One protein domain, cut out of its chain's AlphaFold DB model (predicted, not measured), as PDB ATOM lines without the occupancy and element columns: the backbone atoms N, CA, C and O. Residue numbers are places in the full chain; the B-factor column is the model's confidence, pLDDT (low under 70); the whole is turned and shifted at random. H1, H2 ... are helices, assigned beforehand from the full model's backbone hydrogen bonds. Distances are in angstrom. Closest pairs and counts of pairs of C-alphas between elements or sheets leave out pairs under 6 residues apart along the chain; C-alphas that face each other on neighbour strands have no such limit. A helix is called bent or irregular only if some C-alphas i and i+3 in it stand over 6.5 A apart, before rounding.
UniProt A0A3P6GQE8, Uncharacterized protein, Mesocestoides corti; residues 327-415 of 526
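Overview. This is residues 327 to 415 of the 526 residues of an uncharacterized protein of Mesocestoides corti (UniProt A0A3P6GQE8). H2 and H3 form a long hairpin; a shorter hairpin of H4 and H5 packs on H3, and H1 bridges H2 and H4. The printed part has 89 residues with five named helices, H1 to H5 in order, and no named strand: all helix. It is compact, radius of gyration of the C-alphas 13.0 A, spanning 40 by 29 by 22 A.

Along the chain. Find C-alpha 327 at (-23.056, 16.242, -50.538), where H1, residues 327 to 339, begins. H2, residues 347 to 364, is 27.6 A long and irregular: C-alphas 361 and 364 are 7.2 A apart. H3, residues 369 to 385, 24.6 A, has a 27 degrees kink near residue 378. H4 is residues 388 to 396; H5, residues 403 to 414, ends at (-26.048, 28.832, -30.810).

Arrangement. At Ala 355 and Val 374, closest C-alphas 5.8 A apart, H2 touches H3. H4 touches H5, closest C-alphas Arg 392 and Cys 410, 6.2 A. Every O i to N i+4 pair is within hydrogen-bond range in H1 and H5; 12 of 14 in H2, 11 of 13 in H3, 3 of 5 in H4.

Size, cuts and confidence. Residues 339 to 345, 363 to 368 and 414 to 415 have pLDDT under 70.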
ATOM      1  N   ALA A 327     -24.329  16.942 -50.383       78.69
ATOM      2  CA  ALA A 327     -23.056  16.242 -50.538       78.69
ATOM      3  C   ALA A 327     -21.919  16.960 -49.792       78.69
ATOM      4  O   ALA A 327     -21.166  16.309 -49.067       78.69
ATOM      5  N   ASP A 328     -21.833  18.288 -49.906       83.75
ATOM      6  CA  ASP A 328     -20.783  19.098 -49.266       83.75
ATOM      7  C   ASP A 328     -20.898  19.047 -47.740       83.75
ATOM      8  O   ASP A 328     -19.894  18.932 -47.030       83.75
ATOM      9  N   TYR A 329     -22.134  19.043 -47.231       87.25
ATOM     10  CA  TYR A 329     -22.416  18.819 -45.817       87.25
ATOM     11  C   TYR A 329     -21.866  17.466 -45.342       87.25
ATOM     12  O   TYR A 329     -21.085  17.410 -44.392       87.25
ATOM     13  N   LEU A 330     -22.199  16.370 -46.036       85.94
ATOM     14  CA  LEU A 330     -21.727  15.031 -45.666       85.94
ATOM     15  C   LEU A 330     -20.203  14.887 -45.781       85.94
ATOM     16  O   LEU A 330     -19.598  14.230 -44.935       85.94
ATOM     17  N   GLN A 331     -19.560  15.527 -46.762       85.06
ATOM     18  CA  GLN A 331     -18.095  15.590 -46.847       85.06
ATOM     19  C   GLN A 331     -17.471  16.376 -45.685       85.06
ATOM     20  O   GLN A 331     -16.373  16.051 -45.236       85.06
ATOM     21  N   SER A 332     -18.148  17.408 -45.185       85.50
ATOM     22  CA  SER A 332     -17.666  18.240 -44.076       85.50
ATOM     23  C   SER A 332     -17.827  17.534 -42.727       85.50
ATOM     24  O   SER A 332     -16.865  17.457 -41.968       85.50
ATOM     25  N   VAL A 333     -18.973  16.886 -42.492       86.25
ATOM     26  CA  VAL A 333     -19.189  15.986 -41.343       86.25
ATOM     27  C   VAL A 333     -18.197  14.819 -41.351       86.25
ATOM     28  O   VAL A 333     -17.624  14.488 -40.313       86.25
ATOM     29  N   LYS A 334     -17.944  14.207 -42.518       83.94
ATOM     30  CA  LYS A 334     -16.966  13.117 -42.639       83.94
ATOM     31  C   LYS A 334     -15.550  13.599 -42.298       83.94
ATOM     32  O   LYS A 334     -14.881  12.935 -41.513       83.94
ATOM     33  N   ARG A 335     -15.121  14.759 -42.819       84.50
ATOM     34  CA  ARG A 335     -13.813  15.361 -42.495       84.50
ATOM     35  C   ARG A 335     -13.666  15.667 -41.005       84.50
ATOM     36  O   ARG A 335     -12.658  15.271 -40.436       84.50
ATOM     37  N   LEU A 336     -14.669  16.277 -40.364       84.56
ATOM     38  CA  LEU A 336     -14.632  16.551 -38.921       84.56
ATOM     39  C   LEU A 336     -14.353  15.275 -38.120       84.56
ATOM     40  O   LEU A 336     -13.414  15.236 -37.329       84.56
ATOM     41  N   PHE A 337     -15.120  14.207 -38.358       81.56
ATOM     42  CA  PHE A 337     -14.913  12.970 -37.611       81.56
ATOM     43  C   PHE A 337     -13.625  12.239 -38.004       81.56
ATOM     44  O   PHE A 337     -13.054  11.580 -37.145       81.56
ATOM     45  N   GLN A 338     -13.149  12.329 -39.252       78.00
ATOM     46  CA  GLN A 338     -11.860  11.744 -39.660       78.00
ATOM     47  C   GLN A 338     -10.662  12.460 -39.019       78.00
ATOM     48  O   GLN A 338      -9.720  11.794 -38.600       78.00
ATOM     49  N   ASN A 339     -10.716  13.786 -38.875       66.00
ATOM     50  CA  ASN A 339      -9.657  14.563 -38.227       66.00
ATOM     51  C   ASN A 339      -9.513  14.229 -36.729       66.00
ATOM     52  O   ASN A 339      -8.422  14.354 -36.182       66.00
ATOM     53  N   ALA A 340     -10.590  13.776 -36.075       61.22
ATOM     54  CA  ALA A 340     -10.570  13.354 -34.673       61.22
ATOM     55  C   ALA A 340      -9.969  11.947 -34.445       61.22
ATOM     56  O   ALA A 340      -9.604  11.619 -33.319       61.22
ATOM     57  N   SER A 341      -9.896  11.094 -35.478       58.81
ATOM     58  CA  SER A 341      -9.247   9.772 -35.425       58.81
ATOM     59  C   SER A 341      -9.165   9.158 -36.840       58.81
ATOM     60  O   SER A 341     -10.213   8.944 -37.460       58.81
ATOM     61  N   PRO A 342      -7.969   8.846 -37.376       57.12
ATOM     62  CA  PRO A 342      -7.837   8.318 -38.738       57.12
ATOM     63  C   PRO A 342      -8.060   6.797 -38.848       57.12
ATOM     64  O   PRO A 342      -8.579   6.330 -39.862       57.12
ATOM     65  N   ASP A 343      -7.710   6.019 -37.817       55.06
ATOM     66  CA  ASP A 343      -7.444   4.570 -37.947       55.06
ATOM     67  C   ASP A 343      -8.641   3.643 -37.656       55.06
ATOM     68  O   ASP A 343      -8.498   2.419 -37.571       55.06
ATOM     69  N   LYS A 344      -9.845   4.196 -37.470       55.75
ATOM     70  CA  LYS A 344     -11.070   3.424 -37.204       55.75
ATOM     71  C   LYS A 344     -12.298   4.105 -37.789       55.75
ATOM     72  O   LYS A 344     -12.348   5.320 -37.938       55.75
ATOM     73  N   GLU A 345     -13.346   3.322 -38.058       59.34
ATOM     74  CA  GLU A 345     -14.673   3.902 -38.273       59.34
ATOM     75  C   GLU A 345     -15.118   4.624 -36.997       59.34
ATOM     76  O   GLU A 345     -15.505   3.988 -36.010       59.34
ATOM     77  N   ASN A 346     -15.055   5.953 -37.014       71.69
ATOM     78  CA  ASN A 346     -15.281   6.749 -35.818       71.69
ATOM     79  C   ASN A 346     -16.700   6.556 -35.290       71.69
ATOM     80  O   ASN A 346     -17.679   6.696 -36.027       71.69
ATOM     81  N   ARG A 347     -16.799   6.231 -33.993       79.56
ATOM     82  CA  ARG A 347     -18.066   5.935 -33.309       79.56
ATOM     83  C   ARG A 347     -19.074   7.066 -33.536       79.56
ATOM     84  O   ARG A 347     -20.164   6.806 -34.025       79.56
ATOM     85  N   SER A 348     -18.623   8.310 -33.397       82.00
ATOM     86  CA  SER A 348     -19.373   9.538 -33.679       82.00
ATOM     87  C   SER A 348     -19.994   9.598 -35.087       82.00
ATOM     88  O   SER A 348     -21.086  10.129 -35.252       82.00
ATOM     89  N   PHE A 349     -19.353   9.014 -36.110       84.56
ATOM     90  CA  PHE A 349     -19.907   8.939 -37.471       84.56
ATOM     91  C   PHE A 349     -20.947   7.815 -37.625       84.56
ATOM     92  O   PHE A 349     -21.885   7.949 -38.414       84.56
ATOM     93  N   LYS A 350     -20.832   6.724 -36.855       85.50
ATOM     94  CA  LYS A 350     -21.885   5.696 -36.750       85.50
ATOM     95  C   LYS A 350     -23.096   6.220 -35.980       85.50
ATOM     96  O   LYS A 350     -24.219   6.007 -36.428       85.50
ATOM     97  N   ASP A 351     -22.867   6.970 -34.910       86.12
ATOM     98  CA  ASP A 351     -23.911   7.600 -34.094       86.12
ATOM     99  C   ASP A 351     -24.622   8.729 -34.867       86.12
ATOM    100  O   ASP A 351     -25.844   8.861 -34.823       86.12
ATOM    101  N   PHE A 352     -23.881   9.484 -35.685       88.81
ATOM    102  CA  PHE A 352     -24.443  10.423 -36.659       88.81
ATOM    103  C   PHE A 352     -25.350   9.718 -37.686       88.81
ATOM    104  O   PHE A 352     -26.467  10.172 -37.949       88.81
ATOM    105  N   LYS A 353     -24.905   8.582 -38.249       86.56
ATOM    106  CA  LYS A 353     -25.723   7.773 -39.169       86.56
ATOM    107  C   LYS A 353     -26.964   7.190 -38.488       86.56
ATOM    108  O   LYS A 353     -28.027   7.190 -39.105       86.56
ATOM    109  N   SER A 354     -26.863   6.699 -37.252       87.50
ATOM    110  CA  SER A 354     -28.011   6.118 -36.545       87.50
ATOM    111  C   SER A 354     -29.057   7.183 -36.206       87.50
ATOM    112  O   SER A 354     -30.231   6.968 -36.495       87.50
ATOM    113  N   ALA A 355     -28.647   8.373 -35.747       87.25
ATOM    114  CA  ALA A 355     -29.546   9.511 -35.534       87.25
ATOM    115  C   ALA A 355     -30.292   9.925 -36.822       87.25
ATOM    116  O   ALA A 355     -31.506  10.149 -36.793       87.25
ATOM    117  N   LEU A 356     -29.596   9.959 -37.966       86.25
ATOM    118  CA  LEU A 356     -30.196  10.184 -39.291       86.25
ATOM    119  C   LEU A 356     -31.229   9.107 -39.668       86.25
ATOM    120  O   LEU A 356     -32.315   9.428 -40.152       86.25
ATOM    121  N   LEU A 357     -30.919   7.830 -39.437       85.50
ATOM    122  CA  LEU A 357     -31.833   6.724 -39.738       85.50
ATOM    123  C   LEU A 357     -33.058   6.723 -38.810       85.50
ATOM    124  O   LEU A 357     -34.171   6.489 -39.281       85.50
ATOM    125  N   THR A 358     -32.899   7.068 -37.529       85.44
ATOM    126  CA  THR A 358     -34.021   7.283 -36.602       85.44
ATOM    127  C   THR A 358     -34.906   8.449 -37.055       85.44
ATOM    128  O   THR A 358     -36.131   8.324 -37.016       85.44
ATOM    129  N   TYR A 359     -34.324   9.542 -37.568       86.56
ATOM    130  CA  TYR A 359     -35.100  10.641 -38.156       86.56
ATOM    131  C   TYR A 359     -35.947  10.170 -39.345       86.56
ATOM    132  O   TYR A 359     -37.155  10.433 -39.396       86.56
ATOM    133  N   LYS A 360     -35.345   9.408 -40.268       84.19
ATOM    134  CA  LYS A 360     -36.062   8.838 -41.417       84.19
ATOM    135  C   LYS A 360     -37.174   7.882 -40.972       84.19
ATOM    136  O   LYS A 360     -38.302   8.015 -41.430       84.19
ATOM    137  N   ALA A 361     -36.901   6.972 -40.035       82.75
ATOM    138  CA  ALA A 361     -37.895   6.026 -39.523       82.75
ATOM    139  C   ALA A 361     -39.101   6.725 -38.864       82.75
ATOM    140  O   ALA A 361     -40.236   6.272 -39.019       82.75
ATOM    141  N   SER A 362     -38.879   7.868 -38.203       74.62
ATOM    142  CA  SER A 362     -39.938   8.671 -37.570       74.62
ATOM    143  C   SER A 362     -40.890   9.394 -38.543       74.62
ATOM    144  O   SER A 362     -41.782  10.102 -38.098       74.62
ATOM    145  N   GLU A 363     -40.781   9.196 -39.862       69.12
ATOM    146  CA  GLU A 363     -41.676   9.795 -40.875       69.12
ATOM    147  C   GLU A 363     -43.169   9.494 -40.676       69.12
ATOM    148  O   GLU A 363     -44.028  10.276 -41.083       69.12
ATOM    149  N   LYS A 364     -43.485   8.365 -40.033       63.47
ATOM    150  CA  LYS A 364     -44.863   7.970 -39.703       63.47
ATOM    151  C   LYS A 364     -45.341   8.550 -38.363       63.47
ATOM    152  O   LYS A 364     -46.545   8.630 -38.131       63.47
ATOM    153  N   GLU A 365     -44.425   9.002 -37.504       62.75
ATOM    154  CA  GLU A 365     -44.728   9.682 -36.244       62.75
ATOM    155  C   GLU A 365     -44.817  11.198 -36.478       62.75
ATOM    156  O   GLU A 365     -43.811  11.905 -36.459       62.75
ATOM    157  N   LYS A 366     -46.034  11.739 -36.639       55.66
ATOM    158  CA  LYS A 366     -46.276  13.198 -36.664       55.66
ATOM    159  C   LYS A 366     -46.109  13.823 -35.266       55.66
ATOM    160  O   LYS A 366     -47.059  14.354 -34.696       55.66
ATOM    161  N   GLY A 367     -44.909  13.734 -34.695       57.03
ATOM    162  CA  GLY A 367     -44.580  14.188 -33.345       57.03
ATOM    163  C   GLY A 367     -43.420  15.179 -33.327       57.03
ATOM    164  O   GLY A 367     -42.346  14.909 -33.863       57.03
ATOM    165  N   LEU A 368     -43.593  16.304 -32.623       61.09
ATOM    166  CA  LEU A 368     -42.558  17.336 -32.455       61.09
ATOM    167  C   LEU A 368     -41.272  16.787 -31.791       61.09
ATOM    168  O   LEU A 368     -40.186  17.345 -31.952       61.09
ATOM    169  N   SER A 369     -41.386  15.653 -31.091       70.75
ATOM    170  CA  SER A 369     -40.286  14.902 -30.483       70.75
ATOM    171  C   SER A 369     -39.318  14.267 -31.490       70.75
ATOM    172  O   SER A 369     -38.193  13.957 -31.109       70.75
ATOM    173  N   ALA A 370     -39.700  14.048 -32.755       81.75
ATOM    174  CA  ALA A 370     -38.798  13.508 -33.778       81.75
ATOM    175  C   ALA A 370     -37.627  14.467 -34.048       81.75
ATOM    176  O   ALA A 370     -36.464  14.110 -33.863       81.75
ATOM    177  N   VAL A 371     -37.953  15.722 -34.375       85.44
ATOM    178  CA  VAL A 371     -36.993  16.814 -34.600       85.44
ATOM    179  C   VAL A 371     -36.105  17.021 -33.376       85.44
ATOM    180  O   VAL A 371     -34.889  17.130 -33.501       85.44
ATOM    181  N   GLN A 372     -36.711  17.043 -32.185       84.75
ATOM    182  CA  GLN A 372     -36.006  17.316 -30.936       84.75
ATOM    183  C   GLN A 372     -35.060  16.174 -30.530       84.75
ATOM    184  O   GLN A 372     -33.934  16.458 -30.135       84.75
ATOM    185  N   ARG A 373     -35.457  14.898 -30.693       85.75
ATOM    186  CA  ARG A 373     -34.569  13.731 -30.492       85.75
ATOM    187  C   ARG A 373     -33.306  13.857 -31.349       85.75
ATOM    188  O   ARG A 373     -32.197  13.788 -30.832       85.75
ATOM    189  N   VAL A 374     -33.494  14.090 -32.646       88.31
ATOM    190  CA  VAL A 374     -32.413  14.139 -33.643       88.31
ATOM    191  C   VAL A 374     -31.518  15.355 -33.426       88.31
ATOM    192  O   VAL A 374     -30.298  15.225 -33.442       88.31
ATOM    193  N   PHE A 375     -32.105  16.520 -33.146       88.62
ATOM    194  CA  PHE A 375     -31.364  17.722 -32.780       88.62
ATOM    195  C   PHE A 375     -30.479  17.497 -31.542       88.62
ATOM    196  O   PHE A 375     -29.298  17.822 -31.597       88.62
ATOM    197  N   THR A 376     -30.993  16.875 -30.472       89.06
ATOM    198  CA  THR A 376     -30.188  16.546 -29.280       89.06
ATOM    199  C   THR A 376     -29.056  15.566 -29.605       89.06
ATOM    200  O   THR A 376     -27.923  15.786 -29.182       89.06
ATOM    201  N   SER A 377     -29.314  14.515 -30.395       87.12
ATOM    202  CA  SER A 377     -28.263  13.581 -30.826       87.12
ATOM    203  C   SER A 377     -27.159  14.273 -31.632       87.12
ATOM    204  O   SER A 377     -25.984  14.010 -31.397       87.12
ATOM    205  N   LEU A 378     -27.510  15.181 -32.547       88.81
ATOM    206  CA  LEU A 378     -26.536  15.938 -33.340       88.81
ATOM    207  C   LEU A 378     -25.796  16.992 -32.503       88.81
ATOM    208  O   LEU A 378     -24.595  17.175 -32.684       88.81
ATOM    209  N   ALA A 379     -26.471  17.649 -31.558       86.56
ATOM    210  CA  ALA A 379     -25.851  18.593 -30.633       86.56
ATOM    211  C   ALA A 379     -24.763  17.905 -29.790       86.56
ATOM    212  O   ALA A 379     -23.634  18.389 -29.734       86.56
ATOM    213  N   ASN A 380     -25.056  16.717 -29.256       86.31
ATOM    214  CA  ASN A 380     -24.096  15.893 -28.513       86.31
ATOM    215  C   ASN A 380     -22.907  15.401 -29.368       86.31
ATOM    216  O   ASN A 380     -21.896  14.985 -28.807       86.31
ATOM    217  N   LEU A 381     -23.010  15.438 -30.702       86.50
ATOM    218  CA  LEU A 381     -21.953  15.021 -31.633       86.50
ATOM    219  C   LEU A 381     -21.148  16.192 -32.218       86.50
ATOM    220  O   LEU A 381     -19.998  15.988 -32.604       86.50
ATOM    221  N   PHE A 382     -21.715  17.400 -32.292       85.38
ATOM    222  CA  PHE A 382     -21.064  18.567 -32.903       85.38
ATOM    223  C   PHE A 382     -20.617  19.643 -31.908       85.38
ATOM    224  O   PHE A 382     -19.621  20.311 -32.177       85.38
ATOM    225  N   ILE A 383     -21.289  19.804 -30.761       82.88
ATOM    226  CA  ILE A 383     -20.878  20.782 -29.739       82.88
ATOM    227  C   ILE A 383     -19.538  20.387 -29.086       82.88
ATOM    228  O   ILE A 383     -18.673  21.252 -29.015       82.88
ATOM    229  N   PRO A 384     -19.276  19.116 -28.705       81.19
ATOM    230  CA  PRO A 384     -17.972  18.717 -28.152       81.19
ATOM    231  C   PRO A 384     -16.812  18.697 -29.165       81.19
ATOM    232  O   PRO A 384     -15.705  18.323 -28.799       81.19
ATOM    233  N   ASN A 385     -17.075  19.033 -30.432       76.50
ATOM    234  CA  ASN A 385     -16.099  19.091 -31.523       76.50
ATOM    235  C   ASN A 385     -16.072  20.495 -32.172       76.50
ATOM    236  O   ASN A 385     -15.778  20.610 -33.361       76.50
ATOM    237  N   ASP A 386     -16.466  21.531 -31.419       74.62
ATOM    238  CA  ASP A 386     -16.451  22.956 -31.794       74.62
ATOM    239  C   ASP A 386     -17.090  23.299 -33.160       74.62
ATOM    240  O   ASP A 386     -16.725  24.275 -33.814       74.62
ATOM    241  N   ALA A 387     -18.099  22.529 -33.593       80.44
ATOM    242  CA  ALA A 387     -18.725  22.671 -34.913       80.44
ATOM    243  C   ALA A 387     -20.239  22.987 -34.885       80.44
ATOM    244  O   ALA A 387     -21.027  22.314 -35.567       80.44
ATOM    245  N   PRO A 388     -20.697  24.036 -34.168       76.62
ATOM    246  CA  PRO A 388     -22.108  24.436 -34.158       76.62
ATOM    247  C   PRO A 388     -22.626  24.851 -35.549       76.62
ATOM    248  O   PRO A 388     -23.826  24.738 -35.806       76.62
ATOM    249  N   GLY A 389     -21.741  25.257 -36.469       80.12
ATOM    250  CA  GLY A 389     -22.070  25.500 -37.876       80.12
ATOM    251  C   GLY A 389     -22.641  24.263 -38.585       80.12
ATOM    252  O   GLY A 389     -23.661  24.363 -39.261       80.12
ATOM    253  N   LEU A 390     -22.085  23.067 -38.349       85.44
ATOM    254  CA  LEU A 390     -22.622  21.827 -38.932       85.44
ATOM    255  C   LEU A 390     -23.977  21.443 -38.318       85.44
ATOM    256  O   LEU A 390     -24.878  21.024 -39.042       85.44
ATOM    257  N   LEU A 391     -24.176  21.662 -37.013       87.00
ATOM    258  CA  LEU A 391     -25.500  21.499 -36.398       87.00
ATOM    259  C   LEU A 391     -26.535  22.426 -37.064       87.00
ATOM    260  O   LEU A 391     -27.631  21.993 -37.406       87.00
ATOM    261  N   ARG A 392     -26.171  23.688 -37.309       85.69
ATOM    262  CA  ARG A 392     -26.992  24.662 -38.043       85.69
ATOM    263  C   ARG A 392     -27.316  24.195 -39.471       85.69
ATOM    264  O   ARG A 392     -28.469  24.303 -39.895       85.69
ATOM    265  N   ASP A 393     -26.319  23.715 -40.208       85.62
ATOM    266  CA  ASP A 393     -26.427  23.417 -41.643       85.62
ATOM    267  C   ASP A 393     -27.182  22.108 -41.939       85.62
ATOM    268  O   ASP A 393     -27.709  21.918 -43.040       85.62
ATOM    269  N   PHE A 394     -27.371  21.249 -40.930       87.38
ATOM    270  CA  PHE A 394     -28.271  20.091 -40.997       87.38
ATOM    271  C   PHE A 394     -29.712  20.449 -41.419       87.38
ATOM    272  O   PHE A 394     -30.434  19.594 -41.933       87.38
ATOM    273  N   ILE A 395     -30.140  21.711 -41.284       85.75
ATOM    274  CA  ILE A 395     -31.459  22.199 -41.730       85.75
ATOM    275  C   ILE A 395     -31.761  21.928 -43.222       85.75
ATOM    276  O   ILE A 395     -32.930  21.901 -43.615       85.75
ATOM    277  N   VAL A 396     -30.738  21.662 -44.045       85.94
ATOM    278  CA  VAL A 396     -30.869  21.184 -45.437       85.94
ATOM    279  C   VAL A 396     -31.587  19.822 -45.530       85.94
ATOM    280  O   VAL A 396     -32.259  19.554 -46.526       85.94
ATOM    281  N   PHE A 397     -31.502  18.985 -44.490       83.50
ATOM    282  CA  PHE A 397     -32.091  17.637 -44.417       83.50
ATOM    283  C   PHE A 397     -33.441  17.589 -43.687       83.50
ATOM    284  O   PHE A 397     -34.141  16.579 -43.755       83.50
ATOM    285  N   VAL A 398     -33.814  18.661 -42.985       87.25
ATOM    286  CA  VAL A 398     -35.037  18.738 -42.171       87.25
ATOM    287  C   VAL A 398     -36.267  18.957 -43.063       87.25
ATOM    288  O   VAL A 398     -36.223  19.749 -44.006       87.25
ATOM    289  N   ARG A 399     -37.390  18.286 -42.764       84.69
ATOM    290  CA  ARG A 399     -38.661  18.451 -43.504       84.69
ATOM    291  C   ARG A 399     -39.186  19.887 -43.407       84.69
ATOM    292  O   ARG A 399     -39.052  20.531 -42.373       84.69
ATOM    293  N   GLU A 400     -39.847  20.391 -44.452       80.00
ATOM    294  CA  GLU A 400     -40.301  21.797 -44.511       80.00
ATOM    295  C   GLU A 400     -41.230  22.195 -43.345       80.00
ATOM    296  O   GLU A 400     -41.108  23.290 -42.805       80.00
ATOM    297  N   SER A 401     -42.086  21.272 -42.892       79.00
ATOM    298  CA  SER A 401     -42.955  21.414 -41.710       79.00
ATOM    299  C   SER A 401     -42.205  21.511 -40.377       79.00
ATOM    300  O   SER A 401     -42.757  21.971 -39.382       79.00
ATOM    301  N   GLU A 402     -40.955  21.054 -40.339       82.06
ATOM    302  CA  GLU A 402     -40.143  20.871 -39.132       82.06
ATOM    303  C   GLU A 402     -38.990  21.892 -39.046       82.06
ATOM    304  O   GLU A 402     -38.526  22.218 -37.952       82.06
ATOM    305  N   LYS A 403     -38.588  22.481 -40.184       86.56
ATOM    306  CA  LYS A 403     -37.597  23.567 -40.284       86.56
ATOM    307  C   LYS A 403     -37.817  24.752 -39.332       86.56
ATOM    308  O   LYS A 403     -36.815  25.178 -38.757       86.56
ATOM    309  N   PRO A 404     -39.032  25.311 -39.120       83.56
ATOM    310  CA  PRO A 404     -39.196  26.417 -38.170       83.56
ATOM    311  C   PRO A 404     -38.841  25.995 -36.738       83.56
ATOM    312  O   PRO A 404     -38.105  26.708 -36.059       83.56
ATOM    313  N   ARG A 405     -39.246  24.790 -36.313       83.25
ATOM    314  CA  ARG A 405     -38.903  24.261 -34.986       83.25
ATOM    315  C   ARG A 405     -37.413  23.936 -34.859       83.25
ATOM    316  O   ARG A 405     -36.817  24.192 -33.817       83.25
ATOM    317  N   TYR A 406     -36.783  23.438 -35.923       86.44
ATOM    318  CA  TYR A 406     -35.329  23.246 -35.957       86.44
ATOM    319  C   TYR A 406     -34.569  24.579 -35.852       86.44
ATOM    320  O   TYR A 406     -33.575  24.678 -35.134       86.44
ATOM    321  N   ALA A 407     -35.066  25.631 -36.511       85.19
ATOM    322  CA  ALA A 407     -34.509  26.978 -36.428       85.19
ATOM    323  C   ALA A 407     -34.618  27.584 -35.017       85.19
ATOM    324  O   ALA A 407     -33.690  28.268 -34.589       85.19
ATOM    325  N   GLU A 408     -35.709  27.331 -34.289       85.81
ATOM    326  CA  GLU A 408     -35.850  27.699 -32.870       85.81
ATOM    327  C   GLU A 408     -34.834  26.969 -31.982       85.81
ATOM    328  O   GLU A 408     -34.145  27.614 -31.195       85.81
ATOM    329  N   LEU A 409     -34.701  25.647 -32.142       84.81
ATOM    330  CA  LEU A 409     -33.754  24.834 -31.373       84.81
ATOM    331  C   LEU A 409     -32.299  25.269 -31.617       84.81
ATOM    332  O   LEU A 409     -31.544  25.433 -30.661       84.81
ATOM    333  N   CYS A 410     -31.930  25.556 -32.872       84.31
ATOM    334  CA  CYS A 410     -30.630  26.147 -33.200       84.31
ATOM    335  C   CYS A 410     -30.434  27.504 -32.506       84.31
ATOM    336  O   CYS A 410     -29.453  27.676 -31.789       84.31
ATOM    337  N   LYS A 411     -31.380  28.446 -32.659       81.75
ATOM    338  CA  LYS A 411     -31.305  29.782 -32.033       81.75
ATOM    339  C   LYS A 411     -31.126  29.707 -30.514       81.75
ATOM    340  O   LYS A 411     -30.361  30.493 -29.966       81.75
ATOM    341  N   GLY A 412     -31.808  28.771 -29.852       77.50
ATOM    342  CA  GLY A 412     -31.743  28.588 -28.399       77.50
ATOM    343  C   GLY A 412     -30.396  28.081 -27.870       77.50
ATOM    344  O   GLY A 412     -30.121  28.268 -26.690       77.50
ATOM    345  N   LEU A 413     -29.559  27.469 -28.718       73.69
ATOM    346  CA  LEU A 413     -28.276  26.868 -28.324       73.69
ATOM    347  C   LEU A 413     -27.044  27.532 -28.952       73.69
ATOM    348  O   LEU A 413     -25.993  27.549 -28.321       73.69
ATOM    349  N   THR A 414     -27.154  28.108 -30.152       63.94
ATOM    350  CA  THR A 414     -26.048  28.832 -30.810       63.94
ATOM    351  C   THR A 414     -26.191  30.352 -30.734       63.94
ATOM    352  O   THR A 414     -25.275  31.074 -31.117       63.94
ATOM    353  N   GLY A 415     -27.343  30.871 -30.290       60.31
ATOM    354  CA  GLY A 415     -27.637  32.310 -30.257       60.31
ATOM    355  C   GLY A 415     -27.790  32.970 -31.635       60.31
ATOM    356  O   GLY A 415     -28.056  34.170 -31.707       60.31
TER     357      GLY A 415